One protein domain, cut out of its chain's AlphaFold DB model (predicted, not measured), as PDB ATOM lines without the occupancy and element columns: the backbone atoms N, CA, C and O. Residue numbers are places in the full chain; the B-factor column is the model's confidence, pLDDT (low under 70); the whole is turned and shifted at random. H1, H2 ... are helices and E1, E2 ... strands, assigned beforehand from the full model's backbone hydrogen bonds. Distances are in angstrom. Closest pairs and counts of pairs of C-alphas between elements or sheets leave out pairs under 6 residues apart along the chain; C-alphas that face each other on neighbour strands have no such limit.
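What this domain is: This is residues 7 to 179 of the 185 residues of the protein "SET domain-containing protein" of Puccinia graminis f. sp. tritici (UniProt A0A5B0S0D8). A two-stranded hairpin, E1 and E2, packs on the last residues of H5, one of four helices, H3 to H6, that fold back and forth on one another. The longest helix, H2, crosses H3, and H1 lies far out near H2 among long loops. The 173 printed residues hold two strands followed by six helices; the sheet, E1 - E2, is antiparallel, and the class is mostly helix. The whole is compact, with a radius of gyration of the C-alphas of 17.4 A and spans of 52 by 39 by 29 A.

Where its parts are: E1, residues 13 to 17, begins at C-alpha 13 (129.749, 114.325, 137.222); E2 is residues 24 to 28; each is 13.5 A long. H5, residues 140 to 158, measures 25.5 A, H4, residues 120 to 136, 24.9 A, and H3, residues 104 to 117, 20.2 A. H6, residues 165 to 173, measures 12.2 A and ends at C-alpha 173 (123.236, 102.819, 110.546). H2, residues 73 to 94, measures 31.7 A, and H1, residues 49 to 60, 15.9 A.

How they stand to each other: In the hairpin E1 and E2, N 14 and O 27 are 2.9 A apart, within hydrogen-bond range. The closest C-alphas of E1 and H5, Asn 16 and Trp 158, are 5.5 A apart. H4, the hub, touches H5 at a shallow tilt of 27 degrees, opposite ways, closest at C-alphas 131 and 143, 4.3 A. H5 and H6 form a helical hairpin, closest at C-alphas 144 and 172, 5.5 A. H3 and H4 form another, closest at C-alphas 114 and 122, 5.3 A. H2, with residues 79 to 89 alone, touches H3 at a steep tilt of 49 degrees, closest at C-alphas 82 and 113, 6.1 A. H1 is close to H2 but not clearly touching, at C-alphas 49 and 80, 6.4 A. In the six helices every O i to N i+4 pair is within hydrogen-bond range.

The domain as a whole: The farthest C-alphas, Gly 61 and Ala 176, are 52.4 A apart. The printed part has no cut; the links E2 to H1 and H1 to H2 are long. Residues 96 to 100 have pLDDT under 70.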
ATOM      1  N   HIS A   7     135.761 119.997 143.597       96.12
ATOM      2  CA  HIS A   7     136.691 119.409 142.651       96.12
ATOM      3  C   HIS A   7     137.036 117.958 142.994       96.12
ATOM      4  O   HIS A   7     137.431 117.663 144.119       96.12
ATOM      5  N   ASP A   8     137.038 117.098 141.979       96.62
ATOM      6  CA  ASP A   8     137.788 115.843 141.979       96.62
ATOM      7  C   ASP A   8     138.559 115.707 140.653       96.62
ATOM      8  O   ASP A   8     138.087 116.136 139.596       96.62
ATOM      9  N   CYS A   9     139.767 115.137 140.703       96.00
ATOM     10  CA  CYS A   9     140.590 114.887 139.519       96.00
ATOM     11  C   CYS A   9     140.039 113.745 138.646       96.00
ATOM     12  O   CYS A   9     140.396 113.655 137.471       96.00
ATOM     13  N   ARG A  10     139.176 112.884 139.202       94.88
ATOM     14  CA  ARG A  10     138.412 111.831 138.513       94.88
ATOM     15  C   ARG A  10     136.938 111.895 138.968       94.88
ATOM     16  O   ARG A  10     136.470 111.030 139.722       94.88
ATOM     17  N   PRO A  11     136.202 112.937 138.531       96.19
ATOM     18  CA  PRO A  11     134.885 113.286 139.062       96.19
ATOM     19  C   PRO A  11     133.804 112.247 138.752       96.19
ATOM     20  O   PRO A  11     133.966 111.402 137.871       96.19
ATOM     21  N   ASN A  12     132.682 112.305 139.480       96.25
ATOM     22  CA  ASN A  12     131.486 111.507 139.171       96.25
ATOM     23  C   ASN A  12     130.455 112.230 138.302       96.25
ATOM     24  O   ASN A  12     129.566 111.568 137.766       96.25
ATOM     25  N   MET A  13     130.612 113.537 138.091       95.69
ATOM     26  CA  MET A  13     129.749 114.325 137.222       95.69
ATOM     27  C   MET A  13     130.510 114.885 136.021       95.69
ATOM     28  O   MET A  13     131.650 115.342 136.129       95.69
ATOM     29  N   VAL A  14     129.818 114.941 134.889       94.12
ATOM     30  CA  VAL A  14     130.162 115.806 133.758       94.12
ATOM     31  C   VAL A  14     129.136 116.922 133.645       94.12
ATOM     32  O   VAL A  14     128.011 116.813 134.150       94.12
ATOM     33  N   TYR A  15     129.512 117.994 132.959       92.12
ATOM     34  CA  TYR A  15     128.591 119.074 132.663       92.12
ATOM     35  C   TYR A  15     128.786 119.613 131.257       92.12
ATOM     36  O   TYR A  15     129.901 119.646 130.744       92.12
ATOM     37  N   ASN A  16     127.688 120.074 130.666       91.19
ATOM     38  CA  ASN A  16     127.705 120.788 129.401       91.19
ATOM     39  C   ASN A  16     126.806 122.024 129.501       91.19
ATOM     40  O   ASN A  16     125.699 121.957 130.044       91.19
ATOM     41  N   LEU A  17     127.294 123.151 128.989       89.19
ATOM     42  CA  LEU A  17     126.520 124.379 128.852       89.19
ATOM     43  C   LEU A  17     126.089 124.507 127.396       89.19
ATOM     44  O   LEU A  17     126.921 124.628 126.502       89.19
ATOM     45  N   ASP A  18     124.784 124.476 127.165       86.81
ATOM     46  CA  ASP A  18     124.219 124.748 125.851       86.81
ATOM     47  C   ASP A  18     124.297 126.255 125.577       86.81
ATOM     48  O   ASP A  18     123.633 127.050 126.242       86.81
ATOM     49  N   SER A  19     125.123 126.656 124.612       85.50
ATOM     50  CA  SER A  19     125.359 128.067 124.284       85.50
ATOM     51  C   SER A  19     124.127 128.771 123.705       85.50
ATOM     52  O   SER A  19     124.035 129.997 123.776       85.50
ATOM     53  N   ARG A  20     123.155 128.028 123.165       87.00
ATOM     54  CA  ARG A  20     121.929 128.595 122.591       87.00
ATOM     55  C   ARG A  20     120.864 128.802 123.655       87.00
ATOM     56  O   ARG A  20     120.268 129.869 123.724       87.00
ATOM     57  N   THR A  21     120.614 127.778 124.469       90.25
ATOM     58  CA  THR A  21     119.561 127.826 125.498       90.25
ATOM     59  C   THR A  21     120.051 128.370 126.835       90.25
ATOM     60  O   THR A  21     119.234 128.667 127.701       90.25
ATOM     61  N   GLN A  22     121.372 128.500 127.014       91.12
ATOM     62  CA  GLN A  22     122.031 128.852 128.278       91.12
ATOM     63  C   GLN A  22     121.714 127.866 129.418       91.12
ATOM     64  O   GLN A  22     121.883 128.172 130.598       91.12
ATOM     65  N   ILE A  23     121.271 126.650 129.074       90.75
ATOM     66  CA  ILE A  23     120.978 125.593 130.040       90.75
ATOM     67  C   ILE A  23     122.261 124.826 130.340       90.75
ATOM     68  O   ILE A  23     122.836 124.166 129.471       90.75
ATOM     69  N   LEU A  24     122.660 124.850 131.610       90.62
ATOM     70  CA  LEU A  24     123.642 123.924 132.147       90.62
ATOM     71  C   LEU A  24     122.977 122.581 132.444       90.62
ATOM     72  O   LEU A  24     122.028 122.507 133.228       90.62
ATOM     73  N   ARG A  25     123.532 121.504 131.897       92.06
ATOM     74  CA  ARG A  25     123.140 120.140 132.248       92.06
ATOM     75  C   ARG A  25     124.283 119.459 132.981       92.06
ATOM     76  O   ARG A  25     125.394 119.395 132.468       92.06
ATOM     77  N   MET A  26     123.977 118.942 134.165       92.94
ATOM     78  CA  MET A  26     124.869 118.116 134.977       92.94
ATOM     79  C   MET A  26     124.411 116.667 134.851       92.94
ATOM     80  O   MET A  26     123.220 116.395 135.014       92.94
ATOM     81  N   ARG A  27     125.321 115.733 134.575       94.38
ATOM     82  CA  ARG A  27     124.986 114.306 134.464       94.38
ATOM     83  C   ARG A  27     125.993 113.457 135.217       94.38
ATOM     84  O   ARG A  27     127.188 113.740 135.175       94.38
ATOM     85  N   ALA A  28     125.497 112.411 135.871       95.19
ATOM     86  CA  ALA A  28     126.348 111.389 136.458       95.19
ATOM     87  C   ALA A  28     127.051 110.614 135.341       95.19
ATOM     88  O   ALA A  28     126.401 110.140 134.411       95.19
ATOM     89  N   PHE A  29     128.371 110.509 135.436       93.94
ATOM     90  CA  PHE A  29     129.206 109.728 134.526       93.94
ATOM     91  C   PHE A  29     129.427 108.298 135.034       93.94
ATOM     92  O   PHE A  29     129.489 107.359 134.245       93.94
ATOM     93  N   LYS A  30     129.483 108.126 136.357       92.25
ATOM     94  CA  LYS A  30     129.586 106.832 137.043       92.25
ATOM     95  C   LYS A  30     128.424 106.658 138.028       92.25
ATOM     96  O   LYS A  30     127.798 107.658 138.382       92.25
ATOM     97  N   PRO A  31     128.099 105.421 138.450       95.00
ATOM     98  CA  PRO A  31     127.135 105.190 139.523       95.00
ATOM     99  C   PRO A  31     127.512 105.980 140.779       95.00
ATOM    100  O   PRO A  31     128.693 106.080 141.099       95.00
ATOM    101  N   ILE A  32     126.510 106.528 141.469       96.75
ATOM    102  CA  ILE A  32     126.696 107.381 142.649       96.75
ATOM    103  C   ILE A  32     125.894 106.784 143.800       96.75
ATOM    104  O   ILE A  32     124.676 106.608 143.692       96.75
ATOM    105  N   ALA A  33     126.569 106.452 144.898       97.25
ATOM    106  CA  ALA A  33     125.908 105.913 146.079       97.25
ATOM    107  C   ALA A  33     125.149 107.009 146.847       97.25
ATOM    108  O   ALA A  33     125.482 108.194 146.803       97.25
ATOM    109  N   LYS A  34     124.121 106.620 147.614       97.31
ATOM    110  CA  LYS A  34     123.413 107.567 148.487       97.31
ATOM    111  C   LYS A  34     124.390 108.155 149.511       97.31
ATOM    112  O   LYS A  34     124.961 107.418 150.305       97.31
ATOM    113  N   GLY A  35     124.509 109.482 149.525       96.56
ATOM    114  CA  GLY A  35     125.417 110.207 150.418       96.56
ATOM    115  C   GLY A  35     126.833 110.396 149.867       96.56
ATOM    116  O   GLY A  35     127.627 111.067 150.516       96.56
ATOM    117  N   GLU A  36     127.145 109.855 148.685       96.94
ATOM    118  CA  GLU A  36     128.377 110.185 147.968       96.94
ATOM    119  C   GLU A  36     128.326 111.638 147.476       96.94
ATOM    120  O   GLU A  36     127.297 112.121 146.993       96.94
ATOM    121  N   GLU A  37     129.441 112.349 147.620       96.00
ATOM    122  CA  GLU A  37     129.564 113.731 147.173       96.00
ATOM    123  C   GLU A  37     129.553 113.823 145.641       96.00
ATOM    124  O   GLU A  37     130.228 113.058 144.954       96.00
ATOM    125  N   LEU A  38     128.817 114.793 145.094       96.44
ATOM    126  CA  LEU A  38     128.842 115.091 143.665       96.44
ATOM    127  C   LEU A  38     130.016 116.020 143.349       96.44
ATOM    128  O   LEU A  38     130.074 117.146 143.847       96.44
ATOM    129  N   THR A  39     130.914 115.578 142.475       96.81
ATOM    130  CA  THR A  39     132.145 116.300 142.140       96.81
ATOM    131  C   THR A  39     132.272 116.539 140.644       96.81
ATOM    132  O   THR A  39     131.793 115.757 139.821       96.81
ATOM    133  N   ILE A  40     132.933 117.639 140.288       95.81
ATOM    134  CA  ILE A  40     133.273 118.012 138.909       95.81
ATOM    135  C   ILE A  40     134.779 118.251 138.799       95.81
ATOM    136  O   ILE A  40     135.466 118.428 139.803       95.81
ATOM    137  N   SER A  41     135.319 118.318 137.585       94.88
ATOM    138  CA  SER A  41     136.688 118.803 137.408       94.88
ATOM    139  C   SER A  41     136.709 120.299 137.112       94.88
ATOM    140  O   SER A  41     135.954 120.789 136.274       94.88
ATOM    141  N   TYR A  42     137.596 121.029 137.788       94.75
ATOM    142  CA  TYR A  42     137.852 122.450 137.523       94.75
ATOM    143  C   TYR A  42     138.934 122.653 136.451       94.75
ATOM    144  O   TYR A  42     139.222 123.780 136.043       94.75
ATOM    145  N   ARG A  43     139.574 121.562 136.025       94.81
ATOM    146  CA  ARG A  43     140.669 121.533 135.054       94.81
ATOM    147  C   ARG A  43     140.450 120.438 134.027       94.81
ATOM    148  O   ARG A  43     139.598 119.567 134.211       94.81
ATOM    149  N   SER A  44     141.255 120.468 132.970       93.81
ATOM    150  CA  SER A  44     141.349 119.325 132.070       93.81
ATOM    151  C   SER A  44     141.683 118.060 132.866       93.81
ATOM    152  O   SER A  44     142.546 118.076 133.748       93.81
ATOM    153  N   LEU A  45     140.980 116.972 132.556       93.94
ATOM    154  CA  LEU A  45     141.238 115.652 133.135       93.94
ATOM    155  C   LEU A  45     142.549 115.039 132.614       93.94
ATOM    156  O   LEU A  45     143.076 114.121 133.241       93.94
ATOM    157  N   GLU A  46     143.067 115.589 131.513       94.12
ATOM    158  CA  GLU A  46     144.288 115.189 130.804       94.12
ATOM    159  C   GLU A  46     145.465 116.136 131.112       94.12
ATOM    160  O   GLU A  46     146.443 116.204 130.380       94.12
ATOM    161  N   MET A  47     145.372 116.907 132.198       94.44
ATOM    162  CA  MET A  47     146.484 117.703 132.726       94.44
ATOM    163  C   MET A  47     147.344 116.839 133.653       94.44
ATOM    164  O   MET A  47     146.776 116.084 134.448       94.44
ATOM    165  N   ASN A  48     148.674 116.981 133.623       94.06
ATOM    166  CA  ASN A  48     149.552 116.234 134.534       94.06
ATOM    167  C   ASN A  48     149.316 116.612 136.010       94.06
ATOM    168  O   ASN A  48     148.757 117.666 136.335       94.06
ATOM    169  N   GLY A  49     149.706 115.724 136.926       94.44
ATOM    170  CA  GLY A  49     149.440 115.842 138.355       94.44
ATOM    171  C   GLY A  49     150.016 117.100 138.991       94.44
ATOM    172  O   GLY A  49     149.333 117.750 139.789       94.44
ATOM    173  N   LYS A  50     151.249 117.465 138.628       95.06
ATOM    174  CA  LYS A  50     151.936 118.638 139.179       95.06
ATOM    175  C   LYS A  50     151.251 119.939 138.756       95.06
ATOM    176  O   LYS A  50     150.820 120.700 139.620       95.06
ATOM    177  N   GLU A  51     151.074 120.150 137.454       96.12
ATOM    178  CA  GLU A  51     150.415 121.334 136.892       96.12
ATOM    179  C   GLU A  51     148.987 121.483 137.410       96.12
ATOM    180  O   GLU A  51     148.557 122.582 137.778       96.12
ATOM    181  N   ARG A  52     148.253 120.367 137.502       96.88
ATOM    182  CA  ARG A  52     146.891 120.359 138.031       96.88
ATOM    183  C   ARG A  52     146.864 120.892 139.462       96.88
ATOM    184  O   ARG A  52     146.099 121.816 139.729       96.88
ATOM    185  N   ARG A  53     147.715 120.381 140.360       96.19
ATOM    186  CA  ARG A  53     147.786 120.827 141.767       96.19
ATOM    187  C   ARG A  53     148.223 122.280 141.894       96.19
ATOM    188  O   ARG A  53     147.566 123.042 142.599       96.19
ATOM    189  N   GLU A  54     149.277 122.672 141.183       97.31
ATOM    190  CA  GLU A  54     149.776 124.050 141.198       97.31
ATOM    191  C   GLU A  54     148.709 125.034 140.699       97.31
ATOM    192  O   GLU A  54     148.489 126.074 141.323       97.31
ATOM    193  N   SER A  55     147.978 124.694 139.629       97.44
ATOM    194  CA  SER A  55     146.900 125.550 139.116       97.44
ATOM    195  C   SER A  55     145.702 125.634 140.065       97.44
ATOM    196  O   SER A  55     145.100 126.701 140.184       97.44
ATOM    197  N   LEU A  56     145.353 124.541 140.757       97.44
ATOM    198  CA  LEU A  56     144.265 124.534 141.737       97.44
ATOM    199  C   LEU A  56     144.623 125.384 142.952       97.44
ATOM    200  O   LEU A  56     143.816 126.206 143.386       97.44
ATOM    201  N   LYS A  57     145.856 125.255 143.451       97.69
ATOM    202  CA  LYS A  57     146.345 126.066 144.564       97.69
ATOM    203  C   LYS A  57     146.366 127.547 144.206       97.69
ATOM    204  O   LYS A  57     145.894 128.368 144.985       97.69
ATOM    205  N   ARG A  58     146.873 127.879 143.017       97.56
ATOM    206  CA  ARG A  58     146.994 129.259 142.537       97.56
ATOM    207  C   ARG A  58     145.640 129.928 142.297       97.56
ATOM    208  O   ARG A  58     145.483 131.090 142.645       97.56
ATOM    209  N   GLU A  59     144.684 129.228 141.689       96.44
ATOM    210  CA  GLU A  59     143.435 129.850 141.213       96.44
ATOM    211  C   GLU A  59     142.233 129.618 142.136       96.44
ATOM    212  O   GLU A  59     141.286 130.398 142.100       96.44
ATOM    213  N   TYR A  60     142.270 128.583 142.981       95.12
ATOM    214  CA  TYR A  60     141.197 128.269 143.933       95.12
ATOM    215  C   TYR A  60     141.658 128.212 145.396       95.12
ATOM    216  O   TYR A  60     140.820 128.077 146.285       95.12
ATOM    217  N   GLY A  61     142.961 128.306 145.678       96.75
ATOM    218  CA  GLY A  61     143.478 128.428 147.044       96.75
ATOM    219  C   GLY A  61     143.530 127.134 147.864       96.75
ATOM    220  O   GLY A  61     143.859 127.199 149.049       96.75
ATOM    221  N   PHE A  62     143.255 125.962 147.281       96.94
ATOM    222  CA  PHE A  62     143.220 124.685 148.009       96.94
ATOM    223  C   PHE A  62     144.200 123.644 147.458       96.94
ATOM    224  O   PHE A  62     144.562 123.662 146.282       96.94
ATOM    225  N   ASP A  63     144.591 122.706 148.321       97.38
ATOM    226  CA  ASP A  63     145.348 121.511 147.951       97.38
ATOM    227  C   ASP A  63     144.372 120.351 147.729       97.38
ATOM    228  O   ASP A  63     143.623 119.965 148.630       97.38
ATOM    229  N   CYS A  64     144.325 119.817 146.507       97.12
ATOM    230  CA  CYS A  64     143.385 118.751 146.171       97.12
ATOM    231  C   CYS A  64     143.730 117.457 146.916       97.12
ATOM    232  O   CYS A  64     144.823 116.914 146.762       97.12
ATOM    233  N   ALA A  65     142.759 116.933 147.664       95.94
ATOM    234  CA  ALA A  65     142.911 115.733 148.478       95.94
ATOM    235  C   ALA A  65     142.021 114.567 148.004       95.94
ATOM    236  O   ALA A  65     141.695 113.689 148.802       95.94
ATOM    237  N   CYS A  66     141.613 114.558 146.729       96.56
ATOM    238  CA  CYS A  66     140.873 113.438 146.136       96.56
ATOM    239  C   CYS A  66     141.706 112.144 146.135       96.56
ATOM    240  O   CYS A  66     142.928 112.174 146.316       96.56
ATOM    241  N   SER A  67     141.056 111.004 145.892       95.06
ATOM    242  CA  SER A  67     141.724 109.696 145.853       95.06
ATOM    243  C   SER A  67     142.889 109.664 144.860       95.06
ATOM    244  O   SER A  67     143.947 109.154 145.209       95.06
ATOM    245  N   HIS A  68     142.743 110.293 143.687       95.56
ATOM    246  CA  HIS A  68     143.797 110.380 142.665       95.56
ATOM    247  C   HIS A  68     145.039 111.137 143.165       95.56
ATOM    248  O   HIS A  68     146.165 110.673 143.009       95.56
ATOM    249  N   CYS A  69     144.858 112.266 143.857       95.88
ATOM    250  CA  CYS A  69     145.977 113.023 144.434       95.88
ATOM    251  C   CYS A  69     146.605 112.358 145.665       95.88
ATOM    252  O   CYS A  69     147.736 112.691 146.008       95.88
ATOM    253  N   ARG A  70     145.884 111.448 146.331       96.25
ATOM    254  CA  ARG A  70     146.361 110.705 147.508       96.25
ATOM    255  C   ARG A  70     147.018 109.364 147.173       96.25
ATOM    256  O   ARG A  70     147.475 108.689 148.092       96.25
ATOM    257  N   MET A  71     147.061 108.966 145.901       96.00
ATOM    258  CA  MET A  71     147.777 107.756 145.479       96.00
ATOM    259  C   MET A  71     149.275 107.855 145.806       96.00
ATOM    260  O   MET A  71     149.789 108.947 146.053       96.00
ATOM    261  N   SER A  72     149.995 106.730 145.783       97.25
ATOM    262  CA  SER A  72     151.460 106.744 145.897       97.25
ATOM    263  C   SER A  72     152.098 107.548 144.760       97.25
ATOM    264  O   SER A  72     151.499 107.714 143.697       97.25
ATOM    265  N   SER A  73     153.325 108.037 144.963       95.44
ATOM    266  CA  SER A  73     154.070 108.755 143.921       95.44
ATOM    267  C   SER A  73     154.219 107.927 142.643       95.44
ATOM    268  O   SER A  73     154.023 108.459 141.560       95.44
ATOM    269  N   GLU A  74     154.463 106.624 142.779       97.62
ATOM    270  CA  GLU A  74     154.566 105.683 141.659       97.62
ATOM    271  C   GLU A  74     153.265 105.601 140.844       97.62
ATOM    272  O   GLU A  74     153.280 105.730 139.624       97.62
ATOM    273  N   LEU A  75     152.108 105.457 141.501       97.25
ATOM    274  CA  LEU A  75     150.817 105.410 140.803       97.25
ATOM    275  C   LEU A  75     150.462 106.747 140.141       97.25
ATOM    276  O   LEU A  75     149.792 106.771 139.107       97.25
ATOM    277  N   GLN A  76     150.885 107.862 140.741       96.06
ATOM    278  CA  GLN A  76     150.723 109.182 140.140       96.06
ATOM    279  C   GLN A  76     151.586 109.329 138.885       96.06
ATOM    280  O   GLN A  76     151.071 109.782 137.869       96.06
ATOM    281  N   GLU A  77     152.850 108.908 138.940       97.12
ATOM    282  CA  GLU A  77     153.778 108.935 137.805       97.12
ATOM    283  C   GLU A  77     153.258 108.082 136.646       97.12
ATOM    284  O   GLU A  77     153.109 108.587 135.536       97.12
ATOM    285  N   GLN A  78     152.816 106.851 136.921       98.06
ATOM    286  CA  GLN A  78     152.187 105.996 135.909       98.06
ATOM    287  C   GLN A  78     150.928 106.637 135.298       98.06
ATOM    288  O   GLN A  78     150.648 106.465 134.114       98.06
ATOM    289  N   SER A  79     150.130 107.362 136.089       97.69
ATOM    290  CA  SER A  79     148.957 108.077 135.567       97.69
ATOM    291  C   SER A  79     149.353 109.251 134.675       97.69
ATOM    292  O   SER A  79     148.755 109.440 133.616       97.69
ATOM    293  N   ASP A  80     150.386 110.000 135.055       97.62
ATOM    294  CA  ASP A  80     150.908 111.106 134.255       97.62
ATOM    295  C   ASP A  80     151.516 110.606 132.928       97.62
ATOM    296  O   ASP A  80     151.282 111.217 131.882       97.62
ATOM    297  N   GLU A  81     152.193 109.454 132.925       98.19
ATOM    298  CA  GLU A  81     152.666 108.785 131.702       98.19
ATOM    299  C   GLU A  81     151.506 108.392 130.778       98.19
ATOM    300  O   GLU A  81     151.527 108.701 129.582       98.19
ATOM    301  N   ARG A  82     150.451 107.771 131.325       98.19
ATOM    302  CA  ARG A  82     149.255 107.408 130.550       98.19
ATOM    303  C   ARG A  82     148.563 108.636 129.966       98.19
ATOM    304  O   ARG A  82     148.185 108.625 128.797       98.19
ATOM    305  N   VAL A  83     148.431 109.712 130.742       97.44
ATOM    306  CA  VAL A  83     147.857 110.986 130.281       97.44
ATOM    307  C   VAL A  83     148.708 111.624 129.175       97.44
ATOM    308  O   VAL A  83     148.161 112.128 128.190       97.44
ATOM    309  N   SER A  84     150.037 111.557 129.284       97.56
ATOM    310  CA  SER A  84     150.953 112.010 128.229       97.56
ATOM    311  C   SER A  84     150.745 111.219 126.932       97.56
ATOM    312  O   SER A  84     150.577 111.798 125.855       97.56
ATOM    313  N   ARG A  85     150.634 109.888 127.037       97.75
ATOM    314  CA  ARG A  85     150.379 109.005 125.893       97.75
ATOM    315  C   ARG A  85     149.003 109.243 125.257       97.75
ATOM    316  O   ARG A  85     148.909 109.322 124.035       97.75
ATOM    317  N   ILE A  86     147.960 109.457 126.064       97.56
ATOM    318  CA  ILE A  86     146.624 109.885 125.602       97.56
ATOM    319  C   ILE A  86     146.712 111.189 124.803       97.56
ATOM    320  O   ILE A  86     146.125 111.298 123.728       97.56
ATOM    321  N   THR A  87     147.451 112.174 125.314       95.25
ATOM    322  CA  THR A  87     147.608 113.479 124.655       95.25
ATOM    323  C   THR A  87     148.292 113.331 123.296       95.25
ATOM    324  O   THR A  87     147.853 113.938 122.318       95.25
ATOM    325  N   HIS A  88     149.311 112.473 123.208       94.56
ATOM    326  CA  HIS A  88     149.968 112.143 121.946       94.56
ATOM    327  C   HIS A  88     148.995 111.520 120.932       94.56
ATOM    328  O   HIS A  88     148.926 111.982 119.793       94.56
ATOM    329  N   PHE A  89     148.192 110.533 121.340       95.38
ATOM    330  CA  PHE A  89     147.202 109.926 120.446       95.38
ATOM    331  C   PHE A  89     146.105 110.897 120.019       95.38
ATOM    332  O   PHE A  89     145.715 110.906 118.856       95.38
ATOM    333  N   ARG A  90     145.641 111.775 120.912       92.44
ATOM    334  CA  ARG A  90     144.710 112.844 120.527       92.44
ATOM    335  C   ARG A  90     145.307 113.746 119.460       92.44
ATOM    336  O   ARG A  90     144.634 114.031 118.479       92.44
ATOM    337  N   TYR A  91     146.553 114.179 119.638       91.06
ATOM    338  CA  TYR A  91     147.229 115.007 118.645       91.06
ATOM    339  C   TYR A  91     147.302 114.298 117.287       91.06
ATOM    340  O   TYR A  91     146.863 114.871 116.295       91.06
ATOM    341  N   LYS A  92     147.741 113.030 117.274       91.19
ATOM    342  CA  LYS A  92     147.791 112.178 116.076       91.19
ATOM    343  C   LYS A  92     146.418 112.038 115.396       91.19
ATOM    344  O   LYS A  92     146.319 112.065 114.179       91.19
ATOM    345  N   ALA A  93     145.336 111.941 116.170       87.88
ATOM    346  CA  ALA A  93     143.978 111.856 115.628       87.88
ATOM    347  C   ALA A  93     143.491 113.163 114.964       87.88
ATOM    348  O   ALA A  93     142.634 113.109 114.085       87.88
ATOM    349  N   TYR A  94     144.023 114.329 115.361       82.94
ATOM    350  CA  TYR A  94     143.605 115.643 114.846       82.94
ATOM    351  C   TYR A  94     144.580 116.275 113.843       82.94
ATOM    352  O   TYR A  94     144.227 117.272 113.212       82.94
ATOM    353  N   SER A  95     145.792 115.748 113.672       79.12
ATOM    354  CA  SER A  95     146.820 116.341 112.803       79.12
ATOM    355  C   SER A  95     146.544 116.190 111.300       79.12
ATOM    356  O   SER A  95     147.199 116.870 110.514       79.12
ATOM    357  N   HIS A  96     145.550 115.385 110.891       65.06
ATOM    358  CA  HIS A  96     145.106 115.191 109.495       65.06
ATOM    359  C   HIS A  96     146.244 114.897 108.490       65.06
ATOM    360  O   HIS A  96     146.105 115.188 107.301       65.06
ATOM    361  N   SER A  97     147.375 114.338 108.938       67.31
ATOM    362  CA  SER A  97     148.474 113.961 108.047       67.31
ATOM    363  C   SER A  97     148.349 112.499 107.597       67.31
ATOM    364  O   SER A  97     147.895 111.641 108.354       67.31
ATOM    365  N   ASP A  98     148.758 112.200 106.359       57.16
ATOM    366  CA  ASP A  98     148.702 110.840 105.789       57.16
ATOM    367  C   ASP A  98     149.605 109.823 106.523       57.16
ATOM    368  O   ASP A  98     149.405 108.606 106.382       57.16
ATOM    369  N   ASP A  99     150.581 110.320 107.294       61.81
ATOM    370  CA  ASP A  99     151.553 109.542 108.080       61.81
ATOM    371  C   ASP A  99     151.033 109.215 109.497       61.81
ATOM    372  O   ASP A  99     151.583 108.371 110.200       61.81
ATOM    373  N   ASP A 100     149.903 109.810 109.904       69.06
ATOM    374  CA  ASP A 100     149.312 109.659 111.240       69.06
ATOM    375  C   ASP A 100     148.273 108.526 111.330       69.06
ATOM    376  O   ASP A 100     147.397 108.515 112.201       69.06
ATOM    377  N   ARG A 101     148.368 107.522 110.454       82.44
ATOM    378  CA  ARG A 101     147.495 106.342 110.530       82.44
ATOM    379  C   ARG A 101     147.770 105.538 111.799       82.44
ATOM    380  O   ARG A 101     148.915 105.335 112.197       82.44
ATOM    381  N   PHE A 102     146.692 105.096 112.441       91.81
ATOM    382  CA  PHE A 102     146.760 104.270 113.641       91.81
ATOM    383  C   PHE A 102     146.916 102.799 113.268       91.81
ATOM    384  O   PHE A 102     146.130 102.284 112.475       91.81
ATOM    385  N   SER A 103     147.887 102.114 113.874       93.44
ATOM    386  CA  SER A 103     147.960 100.651 113.820       93.44
ATOM    387  C   SER A 103     146.886 100.014 114.711       93.44
ATOM    388  O   SER A 103     146.341 100.659 115.609       93.44
ATOM    389  N   ALA A 104     146.602  98.722 114.514       94.56
ATOM    390  CA  ALA A 104     145.669  97.999 115.379       94.56
ATOM    391  C   ALA A 104     146.109  98.035 116.854       94.56
ATOM    392  O   ALA A 104     145.277  98.193 117.746       94.56
ATOM    393  N   GLU A 105     147.414  97.922 117.105       96.81
ATOM    394  CA  GLU A 105     148.015  97.989 118.435       96.81
ATOM    395  C   GLU A 105     147.825  99.369 119.063       96.81
ATOM    396  O   GLU A 105     147.430  99.450 120.222       96.81
ATOM    397  N   GLU A 106     148.019 100.451 118.302       96.81
ATOM    398  CA  GLU A 106     147.801 101.815 118.797       96.81
ATOM    399  C   GLU A 106     146.324 102.086 119.112       96.81
ATOM    400  O   GLU A 106     146.021 102.737 120.112       96.81
ATOM    401  N   VAL A 107     145.391 101.564 118.304       97.12
ATOM    402  CA  VAL A 107     143.947 101.650 118.592       97.12
ATOM    403  C   VAL A 107     143.632 100.981 119.932       97.12
ATOM    404  O   VAL A 107     142.936 101.562 120.767       97.12
ATOM    405  N   GLN A 108     144.149  99.768 120.151       98.19
ATOM    406  CA  GLN A 108     143.933  99.032 121.400       98.19
ATOM    407  C   GLN A 108     144.605  99.711 122.596       98.19
ATOM    408  O   GLN A 108     144.003  99.806 123.666       98.19
ATOM    409  N   GLU A 109     145.825 100.219 122.415       98.38
ATOM    410  CA  GLU A 109     146.536 100.980 123.438       98.38
ATOM    411  C   GLU A 109     145.721 102.214 123.841       98.38
ATOM    412  O   GLU A 109     145.465 102.427 125.025       98.38
ATOM    413  N   PHE A 110     145.232 102.992 122.871       98.19
ATOM    414  CA  PHE A 110     144.481 104.208 123.156       98.19
ATOM    415  C   PHE A 110     143.161 103.930 123.893       98.19
ATOM    416  O   PHE A 110     142.840 104.628 124.860       98.19
ATOM    417  N   LEU A 111     142.421 102.887 123.493       98.38
ATOM    418  CA  LEU A 111     141.225 102.428 124.211       98.38
ATOM    419  C   LEU A 111     141.553 102.086 125.672       98.38
ATOM    420  O   LEU A 111     140.953 102.660 126.582       98.38
ATOM    421  N   SER A 112     142.556 101.231 125.888       98.50
ATOM    422  CA  SER A 112     142.978 100.770 127.217       98.50
ATOM    423  C   SER A 112     143.414 101.919 128.134       98.50
ATOM    424  O   SER A 112     143.034 101.981 129.308       98.50
ATOM    425  N   LEU A 113     144.162 102.889 127.598       98.50
ATOM    426  CA  LEU A 113     144.584 104.073 128.345       98.50
ATOM    427  C   LEU A 113     143.386 104.929 128.776       98.50
ATOM    428  O   LEU A 113     143.303 105.321 129.943       98.50
ATOM    429  N   CYS A 114     142.443 105.197 127.866       97.81
ATOM    430  CA  CYS A 114     141.244 105.975 128.183       97.81
ATOM    431  C   CYS A 114     140.334 105.275 129.203       97.81
ATOM    432  O   CYS A 114     139.737 105.952 130.042       97.81
ATOM    433  N   GLU A 115     140.226 103.945 129.144       97.06
ATOM    434  CA  GLU A 115     139.491 103.132 130.122       97.06
ATOM    435  C   GLU A 115     140.148 103.180 131.498       97.06
ATOM    436  O   GLU A 115     139.473 103.440 132.494       97.06
ATOM    437  N   THR A 116     141.472 103.019 131.549       97.56
ATOM    438  CA  THR A 116     142.246 103.046 132.796       97.56
ATOM    439  C   THR A 116     142.167 104.409 133.480       97.56
ATOM    440  O   THR A 116     141.939 104.495 134.686       97.56
ATOM    441  N   GLU A 117     142.326 105.493 132.717       96.81
ATOM    442  CA  GLU A 117     142.222 106.852 133.255       96.81
ATOM    443  C   GLU A 117     140.771 107.300 133.475       96.81
ATOM    444  O   GLU A 117     140.532 108.273 134.196       96.81
ATOM    445  N   ASN A 118     139.806 106.574 132.904       94.94
ATOM    446  CA  ASN A 118     138.366 106.782 133.030       94.94
ATOM    447  C   ASN A 118     137.939 108.237 132.760       94.94
ATOM    448  O   ASN A 118     137.212 108.866 133.536       94.94
ATOM    449  N   ILE A 119     138.437 108.792 131.653       94.50
ATOM    450  CA  ILE A 119     138.176 110.169 131.225       94.50
ATOM    451  C   ILE A 119     137.052 110.151 130.172       94.50
ATOM    452  O   ILE A 119     137.273 109.617 129.083       94.50
ATOM    453  N   PRO A 120     135.874 110.765 130.425       93.56
ATOM    454  CA  PRO A 120     134.715 110.680 129.530       93.56
ATOM    455  C   PRO A 120     135.020 111.101 128.090       93.56
ATOM    456  O   PRO A 120     134.725 110.372 127.149       93.56
ATOM    457  N   SER A 121     135.671 112.252 127.910       93.69
ATOM    458  CA  SER A 121     136.034 112.759 126.587       93.69
ATOM    459  C   SER A 121     137.093 111.903 125.895       93.69
ATOM    460  O   SER A 121     137.131 111.875 124.671       93.69
ATOM    461  N   CYS A 122     137.976 111.234 126.645       96.25
ATOM    462  CA  CYS A 122     138.984 110.325 126.092       96.25
ATOM    463  C   CYS A 122     138.294 109.088 125.531       96.25
ATOM    464  O   CYS A 122     138.502 108.746 124.374       96.25
ATOM    465  N   LEU A 123     137.395 108.493 126.322       97.38
ATOM    466  CA  LEU A 123     136.602 107.334 125.923       97.38
ATOM    467  C   LEU A 123     135.790 107.597 124.654       97.38
ATOM    468  O   LEU A 123     135.690 106.707 123.815       97.38
ATOM    469  N   VAL A 124     135.231 108.799 124.481       96.75
ATOM    470  CA  VAL A 124     134.535 109.141 123.231       96.75
ATOM    471  C   VAL A 124     135.505 109.156 122.053       96.75
ATOM    472  O   VAL A 124     135.246 108.490 121.054       96.75
ATOM    473  N   THR A 125     136.622 109.878 122.170       95.38
ATOM    474  CA  THR A 125     137.602 110.003 121.083       95.38
ATOM    475  C   THR A 125     138.213 108.653 120.701       95.38
ATOM    476  O   THR A 125     138.284 108.339 119.515       95.38
ATOM    477  N   SER A 126     138.609 107.825 121.673       97.62
ATOM    478  CA  SER A 126     139.204 106.514 121.391       97.62
ATOM    479  C   SER A 126     138.208 105.547 120.750       97.62
ATOM    480  O   SER A 126     138.570 104.838 119.813       97.62
ATOM    481  N   ASN A 127     136.938 105.561 121.171       98.38
ATOM    482  CA  ASN A 127     135.903 104.727 120.555       98.38
ATOM    483  C   ASN A 127     135.503 105.215 119.155       98.38
ATOM    484  O   ASN A 127     135.278 104.391 118.275       98.38
ATOM    485  N   LEU A 128     135.460 106.527 118.909       96.31
ATOM    486  CA  LEU A 128     135.262 107.068 117.559       96.31
ATOM    487  C   LEU A 128     136.352 106.601 116.596       96.31
ATOM    488  O   LEU A 128     136.063 106.106 115.506       96.31
ATOM    489  N   LEU A 129     137.605 106.720 117.030       95.69
ATOM    490  CA  LEU A 129     138.762 106.293 116.258       95.69
ATOM    491  C   LEU A 129     138.726 104.782 116.001       95.69
ATOM    492  O   LEU A 129     138.911 104.353 114.862       95.69
ATOM    493  N   ALA A 130     138.417 103.978 117.022       97.62
ATOM    494  CA  ALA A 130     138.276 102.532 116.884       97.62
ATOM    495  C   ALA A 130     137.146 102.144 115.916       97.62
ATOM    496  O   ALA A 130     137.340 101.284 115.059       97.62
ATOM    497  N   ALA A 131     135.984 102.802 115.997       97.94
ATOM    498  CA  ALA A 131     134.881 102.578 115.067       97.94
ATOM    499  C   ALA A 131     135.292 102.916 113.625       97.94
ATOM    500  O   ALA A 131     135.040 102.130 112.713       97.94
ATOM    501  N   GLY A 132     135.991 104.037 113.423       95.88
ATOM    502  CA  GLY A 132     136.545 104.420 112.127       95.88
ATOM    503  C   GLY A 132     137.518 103.378 111.566       95.88
ATOM    504  O   GLY A 132     137.363 102.961 110.416       95.88
ATOM    505  N   PHE A 133     138.459 102.914 112.392       95.69
ATOM    506  CA  PHE A 133     139.455 101.896 112.047       95.69
ATOM    507  C   PHE A 133     138.830 100.533 111.724       95.69
ATOM    508  O   PHE A 133     139.191  99.889 110.748       95.69
ATOM    509  N   TYR A 134     137.851 100.070 112.497       96.94
ATOM    510  CA  TYR A 134     137.194  98.801 112.181       96.94
ATOM    511  C   TYR A 134     136.284  98.893 110.960       96.94
ATOM    512  O   TYR A 134     136.090  97.892 110.265       96.94
ATOM    513  N   ASN A 135     135.771 100.084 110.656       97.19
ATOM    514  CA  ASN A 135     134.982 100.305 109.455       97.19
ATOM    515  C   ASN A 135     135.832 100.208 108.179       97.19
ATOM    516  O   ASN A 135     135.371  99.616 107.202       97.19
ATOM    517  N   SER A 136     137.083 100.692 108.207       95.12
ATOM    518  CA  SER A 136     138.029 100.526 107.088       95.12
ATOM    519  C   SER A 136     138.385  99.061 106.815       95.12
ATOM    520  O   SER A 136     138.795  98.701 105.716       95.12
ATOM    521  N   GLN A 137     138.190  98.193 107.810       95.31
ATOM    522  CA  GLN A 137     138.411  96.751 107.717       95.31
ATOM    523  C   GLN A 137     137.122  95.952 107.466       95.31
ATOM    524  O   GLN A 137     137.154  94.721 107.478       95.31
ATOM    525  N   GLY A 138     135.974  96.618 107.297       95.75
ATOM    526  CA  GLY A 138     134.672  95.963 107.128       95.75
ATOM    527  C   GLY A 138     134.176  95.191 108.362       95.75
ATOM    528  O   GLY A 138     133.266  94.369 108.252       95.75
ATOM    529  N   GLN A 139     134.746  95.428 109.549       97.31
ATOM    530  CA  GLN A 139     134.383  94.741 110.796       97.31
ATOM    531  C   GLN A 139     133.182  95.416 111.478       97.31
ATOM    532  O   GLN A 139     133.286  95.938 112.588       97.31
ATOM    533  N   TYR A 140     132.014  95.399 110.828       96.75
ATOM    534  CA  TYR A 140     130.836  96.178 111.244       96.75
ATOM    535  C   TYR A 140     130.310  95.879 112.652       96.75
ATOM    536  O   TYR A 140     129.755  96.767 113.296       96.75
ATOM    537  N   GLN A 141     130.511  94.663 113.163       98.00
ATOM    538  CA  GLN A 141     130.132  94.341 114.539       98.00
ATOM    539  C   GLN A 141     130.936  95.177 115.550       98.00
ATOM    540  O   GLN A 141     130.353  95.780 116.448       98.00
ATOM    541  N   LYS A 142     132.252  95.312 115.339       98.06
ATOM    542  CA  LYS A 142     133.107  96.167 116.174       98.06
ATOM    543  C   LYS A 142     132.828  97.650 115.959       98.06
ATOM    544  O   LYS A 142     132.864  98.419 116.913       98.06
ATOM    545  N   VAL A 143     132.507  98.054 114.723       98.44
ATOM    546  CA  VAL A 143     132.056  99.430 114.442       98.44
ATOM    547  C   VAL A 143     130.876  99.777 115.338       98.44
ATOM    548  O   VAL A 143     130.911 100.797 116.020       98.44
ATOM    549  N   LYS A 144     129.868  98.900 115.386       98.25
ATOM    550  CA  LYS A 144     128.683  99.096 116.215       98.25
ATOM    551  C   LYS A 144     129.029  99.182 117.703       98.25
ATOM    552  O   LYS A 144     128.600 100.127 118.356       98.25
ATOM    553  N   GLU A 145     129.824  98.246 118.218       98.31
ATOM    554  CA  GLU A 145     130.235  98.210 119.632       98.31
ATOM    555  C   GLU A 145     130.883  99.527 120.081       98.31
ATOM    556  O   GLU A 145     130.471 100.122 121.079       98.31
ATOM    557  N   HIS A 146     131.847 100.031 119.310       98.56
ATOM    558  CA  HIS A 146     132.544 101.269 119.647       98.56
ATOM    559  C   HIS A 146     131.693 102.520 119.384       98.56
ATOM    560  O   HIS A 146     131.659 103.435 120.212       98.56
ATOM    561  N   ALA A 147     130.947 102.565 118.278       98.38
ATOM    562  CA  ALA A 147     130.098 103.707 117.951       98.38
ATOM    563  C   ALA A 147     128.954 103.893 118.968       98.38
ATOM    564  O   ALA A 147     128.623 105.028 119.313       98.38
ATOM    565  N   GLU A 148     128.391 102.815 119.530       98.44
ATOM    566  CA  GLU A 148     127.384 102.904 120.599       98.44
ATOM    567  C   GLU A 148     127.964 103.517 121.884       98.44
ATOM    568  O   GLU A 148     127.331 104.377 122.513       98.44
ATOM    569  N   VAL A 149     129.188 103.128 122.261       98.06
ATOM    570  CA  VAL A 149     129.897 103.713 123.409       98.06
ATOM    571  C   VAL A 149     130.170 105.197 123.169       98.06
ATOM    572  O   VAL A 149     129.839 106.017 124.034       98.06
ATOM    573  N   ALA A 150     130.703 105.545 121.995       97.81
ATOM    574  CA  ALA A 150     130.973 106.924 121.599       97.81
ATOM    575  C   ALA A 150     129.700 107.782 121.619       97.81
ATOM    576  O   ALA A 150     129.697 108.843 122.239       97.81
ATOM    577  N   LYS A 151     128.589 107.298 121.042       97.75
ATOM    578  CA  LYS A 151     127.287 107.987 121.046       97.75
ATOM    579  C   LYS A 151     126.817 108.293 122.462       97.75
ATOM    580  O   LYS A 151     126.497 109.436 122.792       97.75
ATOM    581  N   ARG A 152     126.777 107.263 123.312       96.19
ATOM    582  CA  ARG A 152     126.283 107.372 124.687       96.19
ATOM    583  C   ARG A 152     127.107 108.378 125.488       96.19
ATOM    584  O   ARG A 152     126.537 109.247 126.148       96.19
ATOM    585  N   LEU A 153     128.435 108.261 125.438       96.38
ATOM    586  CA  LEU A 153     129.337 109.123 126.203       96.38
ATOM    587  C   LEU A 153     129.444 110.534 125.610       96.38
ATOM    588  O   LEU A 153     129.554 111.496 126.369       96.38
ATOM    589  N   GLY A 154     129.339 110.682 124.289       96.19
ATOM    590  CA  GLY A 154     129.341 111.971 123.604       96.19
ATOM    591  C   GLY A 154     128.104 112.796 123.946       96.19
ATOM    592  O   GLY A 154     128.228 113.936 124.390       96.19
ATOM    593  N   ILE A 155     126.909 112.191 123.899       94.50
ATOM    594  CA  ILE A 155     125.662 112.845 124.338       94.50
ATOM    595  C   ILE A 155     125.719 113.207 125.827       94.50
ATOM    596  O   ILE A 155     125.229 114.261 126.243       94.50
ATOM    597  N   LEU A 156     126.309 112.341 126.650       93.25
ATOM    598  CA  LEU A 156     126.476 112.594 128.077       93.25
ATOM    599  C   LEU A 156     127.408 113.791 128.339       93.25
ATOM    600  O   LEU A 156     127.077 114.626 129.186       93.25
ATOM    601  N   THR A 157     128.508 113.891 127.584       92.06
ATOM    602  CA  THR A 157     129.578 114.890 127.755       92.06
ATOM    603  C   THR A 157     129.246 116.240 127.119       92.06
ATOM    604  O   THR A 157     129.437 117.265 127.764       92.06
ATOM    605  N   TRP A 158     128.717 116.262 125.894       91.69
ATOM    606  CA  TRP A 158     128.487 117.490 125.115       91.69
ATOM    607  C   TRP A 158     127.011 117.779 124.819       91.69
ATOM    608  O   TRP A 158     126.662 118.892 124.427       91.69
ATOM    609  N   GLY A 159     126.111 116.838 125.108       89.38
ATOM    610  CA  GLY A 159     124.676 116.981 124.864       89.38
ATOM    611  C   GLY A 159     124.240 116.472 123.489       89.38
ATOM    612  O   GLY A 159     125.020 115.931 122.717       89.38
ATOM    613  N   SER A 160     122.952 116.641 123.177       85.75
ATOM    614  CA  SER A 160     122.349 116.157 121.923       85.75
ATOM    615  C   SER A 160     122.733 116.968 120.683       85.75
ATOM    616  O   SER A 160     122.334 116.614 119.583       85.75
ATOM    617  N   THR A 161     123.455 118.073 120.860       84.75
ATOM    618  CA  THR A 161     123.966 118.937 119.784       84.75
ATOM    619  C   THR A 161     125.470 118.760 119.602       84.75
ATOM    620  O   THR A 161     126.146 119.697 119.202       84.75
ATOM    621  N   TRP A 162     126.004 117.609 120.004       91.00
ATOM    622  CA  TRP A 162     127.398 117.252 119.789       91.00
ATOM    623  C   TRP A 162     127.676 117.137 118.283       91.00
ATOM    624  O   TRP A 162     126.943 116.429 117.591       91.00
ATOM    625  N   ASP A 163     128.690 117.847 117.788       88.94
ATOM    626  CA  ASP A 163     128.924 118.043 116.351       88.94
ATOM    627  C   ASP A 163     129.173 116.720 115.608       88.94
ATOM    628  O   ASP A 163     128.619 116.488 114.535       88.94
ATOM    629  N   GLU A 164     129.909 115.790 116.219       91.56
ATOM    630  CA  GLU A 164     130.225 114.482 115.640       91.56
ATOM    631  C   GLU A 164     129.077 113.461 115.751       91.56
ATOM    632  O   GLU A 164     129.202 112.335 115.263       91.56
ATOM    633  N   LEU A 165     127.934 113.817 116.355       94.00
ATOM    634  CA  LEU A 165     126.820 112.879 116.532       94.00
ATOM    635  C   LEU A 165     126.307 112.333 115.191       94.00
ATOM    636  O   LEU A 165     125.950 111.162 115.120       94.00
ATOM    637  N   GLN A 166     126.290 113.143 114.129       94.75
ATOM    638  CA  GLN A 166     125.841 112.689 112.805       94.75
ATOM    639  C   GLN A 166     126.780 111.634 112.205       94.75
ATOM    640  O   GLN A 166     126.302 110.634 111.674       94.75
ATOM    641  N   GLU A 167     128.094 111.807 112.358       94.56
ATOM    642  CA  GLU A 167     129.091 110.830 111.901       94.56
ATOM    643  C   GLU A 167     128.960 109.506 112.668       94.56
ATOM    644  O   GLU A 167     129.007 108.423 112.083       94.56
ATOM    645  N   VAL A 168     128.687 109.574 113.978       96.62
ATOM    646  CA  VAL A 168     128.411 108.383 114.796       96.62
ATOM    647  C   VAL A 168     127.149 107.656 114.337       96.62
ATOM    648  O   VAL A 168     127.149 106.430 114.244       96.62
ATOM    649  N   GLU A 169     126.070 108.384 114.035       97.12
ATOM    650  CA  GLU A 169     124.839 107.783 113.505       97.12
ATOM    651  C   GLU A 169     125.083 107.125 112.140       97.12
ATOM    652  O   GLU A 169     124.559 106.039 111.876       97.12
ATOM    653  N   LEU A 170     125.917 107.735 111.291       97.19
ATOM    654  CA  LEU A 170     126.294 107.161 110.004       97.19
ATOM    655  C   LEU A 170     127.078 105.852 110.185       97.19
ATOM    656  O   LEU A 170     126.748 104.861 109.537       97.19
ATOM    657  N   LEU A 171     128.035 105.803 111.118       97.69
ATOM    658  CA  LEU A 171     128.749 104.570 111.484       97.69
ATOM    659  C   LEU A 171     127.809 103.474 112.013       97.69
ATOM    660  O   LEU A 171     128.009 102.299 111.709       97.69
ATOM    661  N   LEU A 172     126.779 103.835 112.785       97.94
ATOM    662  CA  LEU A 172     125.828 102.879 113.364       97.94
ATOM    663  C   LEU A 172     124.830 102.318 112.347       97.94
ATOM    664  O   LEU A 172     124.449 101.148 112.439       97.94
ATOM    665  N   HIS A 173     124.371 103.149 111.411       97.62
ATOM    666  CA  HIS A 173     123.236 102.819 110.546       97.62
ATOM    667  C   HIS A 173     123.620 102.537 109.093       97.62
ATOM    668  O   HIS A 173     122.959 101.729 108.440       97.62
ATOM    669  N   ALA A 174     124.679 103.164 108.585       97.25
ATOM    670  CA  ALA A 174     125.167 102.965 107.225       97.25
ATOM    671  C   ALA A 174     126.708 103.052 107.161       97.25
ATOM    672  O   ALA A 174     127.245 103.895 106.439       97.25
ATOM    673  N   PRO A 175     127.442 102.160 107.860       96.50
ATOM    674  CA  PRO A 175     128.903 102.225 107.972       96.50
ATOM    675  C   PRO A 175     129.628 102.247 106.618       96.50
ATOM    676  O   PRO A 175     130.615 102.961 106.466       96.50
ATOM    677  N   ALA A 176     129.098 101.557 105.602       96.00
ATOM    678  CA  ALA A 176     129.656 101.547 104.246       96.00
ATOM    679  C   ALA A 176     129.574 102.902 103.505       96.00
ATOM    680  O   ALA A 176     130.237 103.084 102.488       96.00
ATOM    681  N   GLN A 177     128.751 103.843 103.984       96.06
ATOM    682  CA  GLN A 177     128.652 105.207 103.448       96.06
ATOM    683  C   GLN A 177     129.556 106.198 104.196       96.06
ATOM    684  O   GLN A 177     129.785 107.300 103.704       96.06
ATOM    685  N   HIS A 178     130.067 105.826 105.373       95.75
ATOM    686  CA  HIS A 178     130.947 106.683 106.159       95.75
ATOM    687  C   HIS A 178     132.336 106.784 105.497       95.75
ATOM    688  O   HIS A 178     132.860 105.756 105.055       95.75
ATOM    689  N   PRO A 179     132.988 107.967 105.468       92.12
ATOM    690  CA  PRO A 179     134.282 108.155 104.802       92.12
ATOM    691  C   PRO A 179     135.361 107.151 105.223       92.12
ATOM    692  O   PRO A 179     136.138 106.684 104.391       92.12
TER     693      PRO A 179